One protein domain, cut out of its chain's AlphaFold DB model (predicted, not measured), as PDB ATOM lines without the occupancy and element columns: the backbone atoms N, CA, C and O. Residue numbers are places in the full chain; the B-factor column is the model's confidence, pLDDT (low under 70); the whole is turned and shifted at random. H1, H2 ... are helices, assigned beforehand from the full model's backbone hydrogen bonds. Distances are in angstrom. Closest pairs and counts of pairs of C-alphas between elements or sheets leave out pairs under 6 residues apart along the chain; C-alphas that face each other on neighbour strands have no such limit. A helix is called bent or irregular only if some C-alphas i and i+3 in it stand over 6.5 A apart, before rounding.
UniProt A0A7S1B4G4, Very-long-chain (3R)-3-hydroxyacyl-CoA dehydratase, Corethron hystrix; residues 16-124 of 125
ATOM      1  N   TYR A  16     312.818 211.206 189.546       72.00
ATOM      2  CA  TYR A  16     312.620 210.015 188.720       72.00
ATOM      3  C   TYR A  16     313.940 209.385 188.258       72.00
ATOM      4  O   TYR A  16     314.042 208.162 188.195       72.00
ATOM      5  N   VAL A  17     314.969 210.199 187.999       71.25
ATOM      6  CA  VAL A  17     316.302 209.711 187.622       71.25
ATOM      7  C   VAL A  17     316.937 208.993 188.810       71.25
ATOM      8  O   VAL A  17     317.400 207.862 188.675       71.25
ATOM      9  N   THR A  18     316.896 209.602 189.997       75.31
ATOM     10  CA  THR A  18     317.426 208.990 191.222       75.31
ATOM     11  C   THR A  18     316.712 207.681 191.560       75.31
ATOM     12  O   THR A  18     317.380 206.706 191.898       75.31
ATOM     13  N   MET A  19     315.382 207.611 191.413       75.56
ATOM     14  CA  MET A  19     314.628 206.372 191.649       75.56
ATOM     15  C   MET A  19     315.071 205.236 190.725       75.56
ATOM     16  O   MET A  19     315.298 204.127 191.203       75.56
ATOM     17  N   VAL A  20     315.261 205.505 189.429       75.06
ATOM     18  CA  VAL A  20     315.753 204.497 188.475       75.06
ATOM     19  C   VAL A  20     317.135 203.990 188.875       75.06
ATOM     20  O   VAL A  20     317.353 202.778 188.899       75.06
ATOM     21  N   TYR A  21     318.049 204.891 189.244       76.44
ATOM     22  CA  TYR A  21     319.387 204.510 189.702       76.44
ATOM     23  C   TYR A  21     319.346 203.650 190.964       76.44
ATOM     24  O   TYR A  21     319.999 202.612 191.012       76.44
ATOM     25  N   VAL A  22     318.551 204.030 191.966       80.25
ATOM     26  CA  VAL A  22     318.409 203.251 193.204       80.25
ATOM     27  C   VAL A  22     317.811 201.876 192.914       80.25
ATOM     28  O   VAL A  22     318.335 200.866 193.387       80.25
ATOM     29  N   CYS A  23     316.763 201.807 192.088       78.62
ATOM     30  CA  CYS A  23     316.193 200.536 191.652       78.62
ATOM     31  C   CYS A  23     317.235 199.647 190.963       78.62
ATOM     32  O   CYS A  23     317.283 198.442 191.212       78.62
ATOM     33  N   TRP A  24     318.100 200.241 190.144       77.50
ATOM     34  CA  TRP A  24     319.153 199.523 189.443       77.50
ATOM     35  C   TRP A  24     320.243 199.014 190.392       77.50
ATOM     36  O   TRP A  24     320.563 197.828 190.358       77.50
ATOM     37  N   CYS A  25     320.718 199.850 191.318       81.50
ATOM     38  CA  CYS A  25     321.674 199.445 192.352       81.50
ATOM     39  C   CYS A  25     321.158 198.259 193.181       81.50
ATOM     40  O   CYS A  25     321.919 197.348 193.513       81.50
ATOM     41  N   ILE A  26     319.862 198.236 193.509       80.94
ATOM     42  CA  ILE A  26     319.257 197.121 194.249       80.94
ATOM     43  C   ILE A  26     319.173 195.868 193.367       80.94
ATOM     44  O   ILE A  26     319.528 194.777 193.817       80.94
ATOM     45  N   ALA A  27     318.753 195.997 192.105       81.50
ATOM     46  CA  ALA A  27     318.698 194.868 191.174       81.50
ATOM     47  C   ALA A  27     320.084 194.224 190.972       81.50
ATOM     48  O   ALA A  27     320.220 192.994 190.976       81.50
ATOM     49  N   GLU A  28     321.129 195.043 190.868       79.56
ATOM     50  CA  GLU A  28     322.517 194.600 190.770       79.56
ATOM     51  C   GLU A  28     323.007 193.897 192.037       79.56
ATOM     52  O   GLU A  28     323.574 192.803 191.945       79.56
ATOM     53  N   ASN A  29     322.691 194.442 193.215       81.19
ATOM     54  CA  ASN A  29     322.989 193.810 194.503       81.19
ATOM     55  C   ASN A  29     322.342 192.430 194.671       81.19
ATOM     56  O   ASN A  29     322.817 191.634 195.466       81.19
ATOM     57  N   ILE A  30     321.285 192.104 193.929       79.88
ATOM     58  CA  ILE A  30     320.674 190.766 193.955       79.88
ATOM     59  C   ILE A  30     321.302 189.861 192.888       79.88
ATOM     60  O   ILE A  30     321.480 188.655 193.086       79.88
ATOM     61  N   ARG A  31     321.646 190.436 191.734       82.12
ATOM     62  CA  ARG A  31     322.190 189.712 190.585       82.12
ATOM     63  C   ARG A  31     323.603 189.193 190.847       82.12
ATOM     64  O   ARG A  31     323.874 188.033 190.536       82.12
ATOM     65  N   TYR A  32     324.484 190.023 191.402       81.75
ATOM     66  CA  TYR A  32     325.887 189.656 191.597       81.75
ATOM     67  C   TYR A  32     326.082 188.539 192.634       81.75
ATOM     68  O   TYR A  32     326.746 187.554 192.303       81.75
ATOM     69  N   PRO A  33     325.427 188.568 193.812       81.06
ATOM     70  CA  PRO A  33     325.489 187.453 194.756       81.06
ATOM     71  C   PRO A  33     324.890 186.163 194.195       81.06
ATOM     72  O   PRO A  33     325.396 185.081 194.481       81.06
ATOM     73  N   PHE A  34     323.848 186.243 193.356       79.25
ATOM     74  CA  PHE A  34     323.315 185.060 192.674       79.25
ATOM     75  C   PHE A  34     324.357 184.422 191.744       79.25
ATOM     76  O   PHE A  34     324.486 183.202 191.729       79.25
ATOM     77  N   TYR A  35     325.114 185.217 190.984       80.25
ATOM     78  CA  TYR A  35     326.164 184.669 190.121       80.25
ATOM     79  C   TYR A  35     327.332 184.098 190.924       80.25
ATOM     80  O   TYR A  35     327.751 182.979 190.645       80.25
ATOM     81  N   ALA A  36     327.782 184.797 191.968       81.19
ATOM     82  CA  ALA A  36     328.840 184.307 192.851       81.19
ATOM     83  C   ALA A  36     328.468 182.959 193.502       81.19
ATOM     84  O   ALA A  36     329.229 181.996 193.450       81.19
ATOM     85  N   THR A  37     327.250 182.856 194.041       77.06
ATOM     86  CA  THR A  37     326.744 181.626 194.677       77.06
ATOM     87  C   THR A  37     326.447 180.505 193.681       77.06
ATOM     88  O   THR A  37     326.592 179.330 194.010       77.06
ATOM     89  N   SER A  38     326.067 180.839 192.445       74.06
ATOM     90  CA  SER A  38     325.869 179.848 191.385       74.06
ATOM     91  C   SER A  38     327.180 179.214 190.916       74.06
ATOM     92  O   SER A  38     327.158 178.049 190.531       74.06
ATOM     93  N   VAL A  39     328.295 179.952 190.930       78.31
ATOM     94  CA  VAL A  39     329.627 179.409 190.602       78.31
ATOM     95  C   VAL A  39     330.151 178.539 191.745       78.31
ATOM     96  O   VAL A  39     330.708 177.476 191.501       78.31
ATOM     97  N   GLY A  40     329.897 178.936 192.995       72.88
ATOM     98  CA  GLY A  40     330.278 178.169 194.188       72.88
ATOM     99  C   GLY A  40     329.428 176.924 194.479       72.88
ATOM    100  O   GLY A  40     329.543 176.365 195.563       72.88
ATOM    101  N   GLY A  41     328.525 176.510 193.581       69.56
ATOM    102  CA  GLY A  41     327.690 175.306 193.732       69.56
ATOM    103  C   GLY A  41     326.595 175.374 194.810       69.56
ATOM    104  O   GLY A  41     325.682 174.550 194.814       69.56
ATOM    105  N   PHE A  42     326.618 176.381 195.686       66.31
ATOM    106  CA  PHE A  42     325.643 176.579 196.752       66.31
ATOM    107  C   PHE A  42     324.809 177.828 196.486       66.31
ATOM    108  O   PHE A  42     325.224 178.938 196.805       66.31
ATOM    109  N   CYS A  43     323.607 177.664 195.927       68.00
ATOM    110  CA  CYS A  43     322.713 178.794 195.684       68.00
ATOM    111  C   CYS A  43     321.520 178.793 196.659       68.00
ATOM    112  O   CYS A  43     320.595 177.977 196.502       68.00
ATOM    113  N   PRO A  44     321.497 179.708 197.649       75.69
ATOM    114  CA  PRO A  44     320.434 179.761 198.643       75.69
ATOM    115  C   PRO A  44     319.071 180.012 197.984       75.69
ATOM    116  O   PRO A  44     318.920 180.880 197.119       75.69
ATOM    117  N   LYS A  45     318.047 179.249 198.406       71.25
ATOM    118  CA  LYS A  45     316.677 179.322 197.851       71.25
ATOM    119  C   LYS A  45     316.109 180.750 197.901       71.25
ATOM    120  O   LYS A  45     315.403 181.149 196.977       71.25
ATOM    121  N   PHE A  46     316.484 181.521 198.922       74.56
ATOM    122  CA  PHE A  46     316.091 182.918 199.096       74.56
ATOM    123  C   PHE A  46     316.596 183.839 197.972       74.56
ATOM    124  O   PHE A  46     315.788 184.535 197.364       74.56
ATOM    125  N   LEU A  47     317.889 183.797 197.616       74.38
ATOM    126  CA  LEU A  47     318.446 184.637 196.537       74.38
ATOM    127  C   LEU A  47     317.800 184.330 195.184       74.38
ATOM    128  O   LEU A  47     317.559 185.233 194.383       74.38
ATOM    129  N   GLN A  48     317.492 183.059 194.923       72.44
ATOM    130  CA  GLN A  48     316.814 182.681 193.684       72.44
ATOM    131  C   GLN A  48     315.384 183.206 193.647       72.44
ATOM    132  O   GLN A  48     314.959 183.761 192.639       72.44
ATOM    133  N   TRP A  49     314.643 183.064 194.746       77.38
ATOM    134  CA  TRP A  49     313.300 183.623 194.845       77.38
ATOM    135  C   TRP A  49     313.323 185.142 194.662       77.38
ATOM    136  O   TRP A  49     312.551 185.669 193.868       77.38
ATOM    137  N   LEU A  50     314.272 185.832 195.299       78.81
ATOM    138  CA  LEU A  50     314.447 187.275 195.178       78.81
ATOM    139  C   LEU A  50     314.748 187.691 193.727       78.81
ATOM    140  O   LEU A  50     314.165 188.650 193.224       78.81
ATOM    141  N   ARG A  51     315.573 186.921 193.004       78.25
ATOM    142  CA  ARG A  51     315.828 187.118 191.566       78.25
ATOM    143  C   ARG A  51     314.558 187.046 190.717       78.25
ATOM    144  O   ARG A  51     314.409 187.819 189.776       78.25
ATOM    145  N   TYR A  52     313.646 186.133 191.030       72.88
ATOM    146  CA  TYR A  52     312.407 185.957 190.270       72.88
ATOM    147  C   TYR A  52     311.211 186.719 190.846       72.88
ATOM    148  O   TYR A  52     310.149 186.669 190.246       72.88
ATOM    149  N   SER A  53     311.336 187.398 191.983       78.06
ATOM    150  CA  SER A  53     310.259 188.215 192.563       78.06
ATOM    151  C   SER A  53     310.522 189.712 192.405       78.06
ATOM    152  O   SER A  53     309.576 190.493 192.369       78.06
ATOM    153  N   GLN A  54     311.782 190.125 192.235       80.94
ATOM    154  CA  GLN A  54     312.150 191.537 192.102       80.94
ATOM    155  C   GLN A  54     311.475 192.242 190.915       80.94
ATOM    156  O   GLN A  54     311.178 193.431 190.994       80.94
ATOM    157  N   PHE A  55     311.172 191.511 189.833       77.44
ATOM    158  CA  PHE A  55     310.507 192.091 188.666       77.44
ATOM    159  C   PHE A  55     309.114 192.636 189.012       77.44
ATOM    160  O   PHE A  55     308.672 193.589 188.392       77.44
ATOM    161  N   ILE A  56     308.437 192.088 190.025       81.56
ATOM    162  CA  ILE A  56     307.088 192.519 190.424       81.56
ATOM    163  C   ILE A  56     307.103 193.969 190.916       81.56
ATOM    164  O   ILE A  56     306.174 194.720 190.649       81.56
ATOM    165  N   VAL A  57     308.174 194.363 191.605       80.38
ATOM    166  CA  VAL A  57     308.333 195.705 192.173       80.38
ATOM    167  C   VAL A  57     309.028 196.633 191.179       80.38
ATOM    168  O   VAL A  57     308.574 197.751 190.955       80.38
ATOM    169  N   PHE A  58     310.095 196.170 190.522       79.69
ATOM    170  CA  PHE A  58     310.875 197.023 189.622       79.69
ATOM    171  C   PHE A  58     310.176 197.348 188.301       79.69
ATOM    172  O   PHE A  58     310.440 198.400 187.728       79.69
ATOM    173  N   TYR A  59     309.275 196.490 187.822       79.81
ATOM    174  CA  TYR A  59     308.542 196.735 186.581       79.81
ATOM    175  C   TYR A  59     307.577 197.936 186.676       79.81
ATOM    176  O   TYR A  59     307.702 198.842 185.852       79.81
ATOM    177  N   PRO A  60     306.683 198.039 187.686       80.12
ATOM    178  CA  PRO A  60     305.848 199.229 187.861       80.12
ATOM    179  C   PRO A  60     306.660 200.474 188.246       80.12
ATOM    180  O   PRO A  60     306.327 201.571 187.811       80.12
ATOM    181  N   LEU A  61     307.756 200.325 188.999       80.31
ATOM    182  CA  LEU A  61     308.653 201.445 189.316       80.31
ATOM    183  C   LEU A  61     309.314 202.034 188.062       80.31
ATOM    184  O   LEU A  61     309.297 203.250 187.875       80.31
ATOM    185  N   GLY A  62     309.836 201.182 187.175       74.44
ATOM    186  CA  GLY A  62     310.392 201.608 185.890       74.44
ATOM    187  C   GLY A  62     309.342 202.297 185.017       74.44
ATOM    188  O   GLY A  62     309.574 203.397 184.523       74.44
ATOM    189  N   PHE A  63     308.152 201.706 184.929       77.44
ATOM    190  CA  PHE A  63     307.014 202.250 184.191       77.44
ATOM    191  C   PHE A  63     306.628 203.664 184.645       77.44
ATOM    192  O   PHE A  63     306.527 204.582 183.833       77.44
ATOM    193  N   VAL A  64     306.462 203.866 185.956       81.00
ATOM    194  CA  VAL A  64     306.116 205.174 186.530       81.00
ATOM    195  C   VAL A  64     307.226 206.191 186.280       81.00
ATOM    196  O   VAL A  64     306.941 207.343 185.960       81.00
ATOM    197  N   SER A  65     308.491 205.775 186.389       72.62
ATOM    198  CA  SER A  65     309.625 206.674 186.173       72.62
ATOM    199  C   SER A  65     309.754 207.152 184.723       72.62
ATOM    200  O   SER A  65     309.977 208.340 184.496       72.62
ATOM    201  N   GLU A  66     309.556 206.270 183.737       74.12
ATOM    202  CA  GLU A  66     309.637 206.633 182.319       74.12
ATOM    203  C   GLU A  66     308.477 207.560 181.921       74.12
ATOM    204  O   GLU A  66     308.702 208.601 181.301       74.12
ATOM    205  N   ILE A  67     307.251 207.251 182.359       78.50
ATOM    206  CA  ILE A  67     306.081 208.108 182.118       78.50
ATOM    207  C   ILE A  67     306.248 209.471 182.803       78.50
ATOM    208  O   ILE A  67     305.977 210.502 182.186       78.50
ATOM    209  N   GLY A  68     306.733 209.497 184.047       74.62
ATOM    210  CA  GLY A  68     306.955 210.729 184.805       74.62
ATOM    211  C   GLY A  68     307.927 211.683 184.109       74.62
ATOM    212  O   GLY A  68     307.633 212.872 183.975       74.62
ATOM    213  N   VAL A  69     309.042 211.164 183.584       72.38
ATOM    214  CA  VAL A  69     310.019 211.970 182.829       72.38
ATOM    215  C   VAL A  69     309.420 212.506 181.532       72.38
ATOM    216  O   VAL A  69     309.610 213.679 181.209       72.38
ATOM    217  N   ILE A  70     308.661 211.685 180.807       73.19
ATOM    218  CA  ILE A  70     308.039 212.090 179.544       73.19
ATOM    219  C   ILE A  70     306.987 213.181 179.779       73.19
ATOM    220  O   ILE A  70     306.982 214.190 179.073       73.19
ATOM    221  N   ILE A  71     306.144 213.040 180.804       74.25
ATOM    222  CA  ILE A  71     305.163 214.065 181.185       74.25
ATOM    223  C   ILE A  71     305.874 215.359 181.596       74.25
ATOM    224  O   ILE A  71     305.536 216.430 181.090       74.25
ATOM    225  N   ALA A  72     306.900 215.277 182.449       71.62
ATOM    226  CA  ALA A  72     307.659 216.444 182.895       71.62
ATOM    227  C   ALA A  72     308.352 217.179 181.731       71.62
ATOM    228  O   ALA A  72     308.352 218.412 181.686       71.62
ATOM    229  N   ALA A  73     308.907 216.439 180.766       68.69
ATOM    230  CA  ALA A  73     309.505 217.005 179.560       68.69
ATOM    231  C   ALA A  73     308.456 217.667 178.651       68.69
ATOM    232  O   ALA A  73     308.696 218.745 178.106       68.69
ATOM    233  N   THR A  74     307.278 217.053 178.532       68.56
ATOM    234  CA  THR A  74     306.193 217.529 177.665       68.56
ATOM    235  C   THR A  74     305.512 218.784 178.223       68.56
ATOM    236  O   THR A  74     305.201 219.704 177.471       68.56
ATOM    237  N   ILE A  75     305.329 218.878 179.545       68.31
ATOM    238  CA  ILE A  75     304.753 220.068 180.198       68.31
ATOM    239  C   ILE A  75     305.678 221.285 180.049       68.31
ATOM    240  O   ILE A  75     305.205 222.397 179.821       68.31
ATOM    241  N   LYS A  76     307.001 221.088 180.136       65.00
ATOM    242  CA  LYS A  76     307.984 222.179 180.027       65.00
ATOM    243  C   LYS A  76     308.146 222.722 178.602       65.00
ATOM    244  O   LYS A  76     308.655 223.827 178.439       65.00
ATOM    245  N   LYS A  77     307.738 221.974 177.571       61.03
ATOM    246  CA  LYS A  77     307.973 222.321 176.162       61.03
ATOM    247  C   LYS A  77     306.659 222.312 175.374       61.03
ATOM    248  O   LYS A  77     306.279 221.311 174.776       61.03
ATOM    249  N   LYS A  78     305.973 223.459 175.306       59.19
ATOM    250  CA  LYS A  78     304.857 223.652 174.365       59.19
ATOM    251  C   LYS A  78     305.435 223.849 172.960       59.19
ATOM    252  O   LYS A  78     305.737 224.969 172.565       59.19
ATOM    253  N   GLN A  79     305.660 222.755 172.236       60.12
ATOM    254  CA  GLN A  79     306.104 222.796 170.842       60.12
ATOM    255  C   GLN A  79     305.027 222.197 169.944       60.12
ATOM    256  O   GLN A  79     304.712 221.016 170.047       60.12
ATOM    257  N   ASN A  80     304.484 223.024 169.055       59.81
ATOM    258  CA  ASN A  80     303.651 222.566 167.953       59.81
ATOM    259  C   ASN A  80     304.584 222.307 166.770       59.81
ATOM    260  O   ASN A  80     305.152 223.250 166.221       59.81
ATOM    261  N   MET A  81     304.772 221.043 166.395       57.34
ATOM    262  CA  MET A  81     305.448 220.693 165.145       57.34
ATOM    263  C   MET A  81     304.380 220.353 164.108       57.34
ATOM    264  O   MET A  81     303.498 219.543 164.375       57.34
ATOM    265  N   PHE A  82     304.446 220.988 162.935       59.72
ATOM    266  CA  PHE A  82     303.567 220.697 161.789       59.72
ATOM    267  C   PHE A  82     302.052 220.792 162.079       59.72
ATOM    268  O   PHE A  82     301.258 220.072 161.485       59.72
ATOM    269  N   GLY A  83     301.637 221.665 163.006       66.69
ATOM    270  CA  GLY A  83     300.220 221.854 163.359       66.69
ATOM    271  C   GLY A  83     299.626 220.765 164.263       66.69
ATOM    272  O   GLY A  83     298.466 220.872 164.651       66.69
ATOM    273  N   ILE A  84     300.418 219.761 164.647       66.00
ATOM    274  CA  ILE A  84     300.017 218.699 165.569       66.00
ATOM    275  C   ILE A  84     300.606 219.010 166.948       66.00
ATOM    276  O   ILE A  84     301.797 219.305 167.087       66.00
ATOM    277  N   ASP A  85     299.771 218.949 167.986       75.19
ATOM    278  CA  ASP A  85     300.244 219.077 169.362       75.19
ATOM    279  C   ASP A  85     301.031 217.810 169.731       75.19
ATOM    280  O   ASP A  85     300.479 216.705 169.790       75.19
ATOM    281  N   ILE A  86     302.336 217.966 169.967       74.44
ATOM    282  CA  ILE A  86     303.268 216.864 170.247       74.44
ATOM    283  C   ILE A  86     302.836 216.023 171.459       74.44
ATOM    284  O   ILE A  86     303.167 214.843 171.553       74.44
ATOM    285  N   ARG A  87     302.021 216.609 172.349       72.75
ATOM    286  CA  ARG A  87     301.377 215.936 173.484       72.75
ATOM    287  C   ARG A  87     300.573 214.710 173.071       72.75
ATOM    288  O   ARG A  87     300.687 213.678 173.726       72.75
ATOM    289  N   TRP A  88     299.800 214.798 171.990       76.69
ATOM    290  CA  TRP A  88     298.951 213.691 171.542       76.69
ATOM    291  C   TRP A  88     299.760 212.551 170.926       76.69
ATOM    292  O   TRP A  88     299.438 211.388 171.156       76.69
ATOM    293  N   LEU A  89     300.839 212.872 170.205       78.25
ATOM    294  CA  LEU A  89     301.759 211.874 169.647       78.25
ATOM    295  C   LEU A  89     302.516 211.128 170.748       78.25
ATOM    296  O   LEU A  89     302.663 209.910 170.702       78.25
ATOM    297  N   ILE A  90     302.968 211.852 171.772       78.69
ATOM    298  CA  ILE A  90     303.614 211.247 172.935       78.69
ATOM    299  C   ILE A  90     302.606 210.391 173.713       78.69
ATOM    300  O   ILE A  90     302.918 209.259 174.067       78.69
ATOM    301  N   ALA A  91     301.386 210.884 173.940       79.44
ATOM    302  CA  ALA A  91     300.349 210.134 174.644       79.44
ATOM    303  C   ALA A  91     299.957 208.837 173.914       79.44
ATOM    304  O   ALA A  91     299.820 207.798 174.561       79.44
ATOM    305  N   SER A  92     299.825 208.862 172.584       80.25
ATOM    306  CA  SER A  92     299.520 207.660 171.799       80.25
ATOM    307  C   SER A  92     300.678 206.658 171.809       80.25
ATOM    308  O   SER A  92     300.451 205.461 171.981       80.25
ATOM    309  N   TYR A  93     301.924 207.134 171.722       81.50
ATOM    310  CA  TYR A  93     303.118 206.299 171.865       81.50
ATOM    311  C   TYR A  93     303.191 205.623 173.242       81.50
ATOM    312  O   TYR A  93     303.385 204.407 173.327       81.50
ATOM    313  N   LEU A  94     302.965 206.390 174.316       81.88
ATOM    314  CA  LEU A  94     302.882 205.865 175.678       81.88
ATOM    315  C   LEU A  94     301.784 204.803 175.778       81.88
ATOM    316  O   LEU A  94     302.035 203.717 176.287       81.88
ATOM    317  N   PHE A  95     300.592 205.071 175.245       81.44
ATOM    318  CA  PHE A  95     299.471 204.134 175.295       81.44
ATOM    319  C   PHE A  95     299.778 202.802 174.596       81.44
ATOM    320  O   PHE A  95     299.465 201.742 175.135       81.44
ATOM    321  N   ILE A  96     300.448 202.827 173.441       81.88
ATOM    322  CA  ILE A  96     300.817 201.607 172.709       81.88
ATOM    323  C   ILE A  96     301.846 200.790 173.497       81.88
ATOM    324  O   ILE A  96     301.647 199.599 173.736       81.88
ATOM    325  N   ILE A  97     302.943 201.409 173.938       80.75
ATOM    326  CA  ILE A  97     304.014 200.681 174.634       80.75
ATOM    327  C   ILE A  97     303.538 200.157 175.983       80.75
ATOM    328  O   ILE A  97     303.739 198.990 176.317       80.75
ATOM    329  N   TYR A  98     302.892 201.011 176.759       79.50
ATOM    330  CA  TYR A  98     302.573 200.714 178.142       79.50
ATOM    331  C   TYR A  98     301.224 200.025 178.318       79.50
ATOM    332  O   TYR A  98     301.098 199.178 179.200       79.50
ATOM    333  N   GLY A  99     300.244 200.330 177.467       79.81
ATOM    334  CA  GLY A  99     298.929 199.695 177.485       79.81
ATOM    335  C   GLY A  99     298.921 198.316 176.831       79.81
ATOM    336  O   GLY A  99     298.291 197.405 177.362       79.81
ATOM    337  N   TYR A 100     299.639 198.128 175.717       80.69
ATOM    338  CA  TYR A 100     299.630 196.858 174.983       80.69
ATOM    339  C   TYR A 100     300.831 195.969 175.332       80.69
ATOM    340  O   TYR A 100     300.672 194.854 175.834       80.69
ATOM    341  N   TYR A 101     302.054 196.466 175.130       78.38
ATOM    342  CA  TYR A 101     303.257 195.646 175.311       78.38
ATOM    343  C   TYR A 101     303.629 195.446 176.788       78.38
ATOM    344  O   TYR A 101     304.047 194.351 177.174       78.38
ATOM    345  N   GLY A 102     303.430 196.464 177.628       79.69
ATOM    346  CA  GLY A 102     303.688 196.441 179.071       79.69
ATOM    347  C   GLY A 102     303.084 195.227 179.796       79.69
ATOM    348  O   GLY A 102     303.847 194.425 180.349       79.69
ATOM    349  N   PRO A 103     301.748 195.041 179.783       80.81
ATOM    350  CA  PRO A 103     301.100 193.919 180.459       80.81
ATOM    351  C   PRO A 103     301.409 192.568 179.806       80.81
ATOM    352  O   PRO A 103     301.542 191.571 180.520       80.81
ATOM    353  N   GLN A 104     301.596 192.516 178.482       83.31
ATOM    354  CA  GLN A 104     301.984 191.286 177.787       83.31
ATOM    355  C   GLN A 104     303.342 190.763 178.285       83.31
ATOM    356  O   GLN A 104     303.483 189.581 178.617       83.31
ATOM    357  N   LEU A 105     304.338 191.648 178.380       82.88
ATOM    358  CA  LEU A 105     305.667 191.341 178.912       82.88
ATOM    359  C   LEU A 105     305.605 190.964 180.398       82.88
ATOM    360  O   LEU A 105     306.215 189.975 180.811       82.88
ATOM    361  N   TYR A 106     304.811 191.689 181.191       83.12
ATOM    362  CA  TYR A 106     304.618 191.386 182.610       83.12
ATOM    363  C   TYR A 106     304.063 189.969 182.808       83.12
ATOM    364  O   TYR A 106     304.618 189.170 183.566       83.12
ATOM    365  N   TRP A 107     303.026 189.601 182.050       82.88
ATOM    366  CA  TRP A 107     302.427 188.268 182.104       82.88
ATOM    367  C   TRP A 107     303.396 187.165 181.671       82.88
ATOM    368  O   TRP A 107     303.462 186.090 182.285       82.88
ATOM    369  N   TYR A 108     304.201 187.437 180.642       85.06
ATOM    370  CA  TYR A 108     305.249 186.529 180.194       85.06
ATOM    371  C   TYR A 108     306.253 186.216 181.317       85.06
ATOM    372  O   TYR A 108     306.566 185.042 181.546       85.06
ATOM    373  N   MET A 109     306.687 187.220 182.088       82.69
ATOM    374  CA  MET A 109     307.619 187.015 183.207       82.69
ATOM    375  C   MET A 109     307.020 186.153 184.327       82.69
ATOM    376  O   MET A 109     307.720 185.306 184.889       82.69
ATOM    377  N   PHE A 110     305.712 186.250 184.602       81.88
ATOM    378  CA  PHE A 110     305.052 185.310 185.523       81.88
ATOM    379  C   PHE A 110     305.064 183.878 185.005       81.88
ATOM    380  O   PHE A 110     305.267 182.939 185.780       81.88
ATOM    381  N   ARG A 111     304.847 183.689 183.700       81.38
ATOM    382  CA  ARG A 111     304.913 182.361 183.082       81.38
ATOM    383  C   ARG A 111     306.327 181.788 183.174       81.38
ATOM    384  O   ARG A 111     306.485 180.607 183.483       81.38
ATOM    385  N   GLN A 112     307.346 182.623 182.982       81.38
ATOM    386  CA  GLN A 112     308.748 182.243 183.137       81.38
ATOM    387  C   GLN A 112     309.092 181.885 184.591       81.38
ATOM    388  O   GLN A 112     309.691 180.836 184.831       81.38
ATOM    389  N   ARG A 113     308.621 182.672 185.570       81.06
ATOM    390  CA  ARG A 113     308.775 182.391 187.009       81.06
ATOM    391  C   ARG A 113     308.233 181.012 187.384       81.06
ATOM    392  O   ARG A 113     308.922 180.255 188.064       81.06
ATOM    393  N   ARG A 114     307.021 180.663 186.928       75.50
ATOM    394  CA  ARG A 114     306.417 179.347 187.219       75.50
ATOM    395  C   ARG A 114     307.283 178.201 186.702       75.50
ATOM    396  O   ARG A 114     307.532 177.259 187.448       75.50
ATOM    397  N   LYS A 115     307.805 178.311 185.475       74.31
ATOM    398  CA  LYS A 115     308.693 177.296 184.887       74.31
ATOM    399  C   LYS A 115     309.987 177.136 185.690       74.31
ATOM    400  O   LYS A 115     310.347 176.017 186.041       74.31
ATOM    401  N   SER A 116     310.660 178.237 186.029       71.12
ATOM    402  CA  SER A 116     311.928 178.190 186.771       71.12
ATOM    403  C   SER A 116     311.776 177.612 188.184       71.12
ATOM    404  O   SER A 116     312.643 176.862 188.629       71.12
ATOM    405  N   LEU A 117     310.665 177.900 188.872       68.62
ATOM    406  CA  LEU A 117     310.392 177.354 190.208       68.62
ATOM    407  C   LEU A 117     309.977 175.870 190.164       68.62
ATOM    408  O   LEU A 117     310.430 175.085 190.996       68.62
ATOM    409  N   GLN A 118     309.180 175.455 189.171       69.19
ATOM    410  CA  GLN A 118     308.760 174.055 189.007       69.19
ATOM    411  C   GLN A 118     309.924 173.117 188.652       69.19
ATOM    412  O   GLN A 118     310.008 172.016 189.193       69.19
ATOM    413  N   ILE A 119     310.849 173.553 187.788       61.97
ATOM    414  CA  ILE A 119     312.031 172.760 187.405       61.97
ATOM    415  C   ILE A 119     312.910 172.454 188.626       61.97
ATOM    416  O   ILE A 119     313.497 171.378 188.708       61.97
ATOM    417  N   LYS A 120     312.985 173.373 189.595       57.75
ATOM    418  CA  LYS A 120     313.803 173.174 190.795       57.75
ATOM    419  C   LYS A 120     313.154 172.227 191.803       57.75
ATOM    420  O   LYS A 120     313.867 171.409 192.374       57.75
ATOM    421  N   ASN A 121     311.832 172.283 191.980       58.84
ATOM    422  CA  ASN A 121     311.128 171.326 192.844       58.84
ATOM    423  C   ASN A 121     311.316 169.878 192.363       58.84
ATOM    424  O   ASN A 121     311.470 168.994 193.193       58.84
ATOM    425  N   ARG A 122     311.410 169.649 191.045       53.66
ATOM    426  CA  ARG A 122     311.741 168.329 190.472       53.66
ATOM    427  C   ARG A 122     313.189 167.872 190.674       53.66
ATOM    428  O   ARG A 122     313.442 166.691 190.538       53.66
ATOM    429  N   LYS A 123     314.141 168.779 190.925       55.69
ATOM    430  CA  LYS A 123     315.558 168.432 191.165       55.69
ATOM    431  C   LYS A 123     315.889 168.215 192.646       55.69
ATOM    432  O   LYS A 123     317.011 167.846 192.961       55.69
ATOM    433  N   SER A 124     314.961 168.549 193.542       51.25
ATOM    434  CA  SER A 124     315.135 168.463 194.998       51.25
ATOM    435  C   SER A 124     314.296 167.348 195.633       51.25
ATOM    436  O   SER A 124     314.336 167.227 196.857       51.25
TER     437      SER A 124
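What this domain is: This is residues 16 to 124 of the 125 residues of the protein "Very-long-chain (3R)-3-hydroxyacyl-CoA dehydratase" of Corethron hystrix (UniProt A0A7S1B4G4). The longest helix, H3, runs down one side of an elongated, zigzag arrangement of three helices, with H2 in the middle and H1 on the far side of H2, away from H3. Each helix folds back along the one before it, and the link from H2 to H3 carries a small free loop, residues 80 to 85, that sticks out at one end. The printed part has 109 residues with three named helices, in the order H1, H2, H3, and no named strand; its class is all helix. The whole is loose, with a radius of gyration of the C-alphas of 19.1 A and spans of 63 by 27 by 17 A.

How they stand to each other: H3, residues 86 to 121, touches H2b, residues 55 to 76, and their closest C-alphas are those of Thr 74 and Arg 87, 6.6 A apart. These two form a helical hairpin and run opposite ways at a shallow tilt of 10 degrees. H2b is one arm of H2, residues 45 to 76, which by its hydrogen bonds was assigned as one helix but is bent: C-alphas 52 and 55 are 6.6 A apart. The other arm, H2a, residues 45 to 52, stands to H2b at a shallow tilt of 33 degrees, only just short of steep. H2a and H3 are close but not clearly touching, with the closest C-alphas, those of Tyr 52 and Arg 113, 6.0 A apart. H1, residues 16 to 39, touches H2b with residues 16 to 23 alone; the closest C-alphas are those of Tyr 16 and Ser 65, 5.2 A apart, and the two run opposite ways at a shallow tilt of 26 degrees. H1 touches H2a with residues 30 to 34 alone, in a helical hairpin at a steep tilt of 43 degrees, the closest C-alphas being those of Phe 34 and Leu 47, 6.2 A apart. H1 and H3 are apart. The helix packing is mostly aligned, but only just, with 2 of 3 touching pairs at a shallow tilt. In H2a every O i to N i+4 pair is within hydrogen-bond range, against 19 of 20 in H1, 17 of 18 in H2b and 28 of 32 in H3.

Where its parts are: H3 is 51.4 A long, from C-alpha 86 at (303.268, 216.864, 170.247) to C-alpha 121 at (311.128, 171.326, 192.844). It is neither bent nor irregular, but only just: C-alphas 100 and 103 are 6.4 A apart. H2b measures 31.4 A and H2a 10.9 A; residues 53 and 54 belong to neither arm. H1 is 35.1 A long and begins with C-alpha 16 at (312.620, 210.015, 188.720).

The domain as a whole: The outline is a rod, and the two C-alphas farthest apart, those of Gly 83 and Ser 124, are 63.8 A from each other. The printed part has no cut. The link from H1 to H2 is tight, with 5 residues; that from H2 to H3 is short, with 9, and in it residues 80 to 81 pair antiparallel with residues 84 to 85. Residues 80 to 85 stand free. The mean pLDDT of the printed part is 74.9, and it is under 70 at residues 41 to 43, 73 to 84 and 117 to 124.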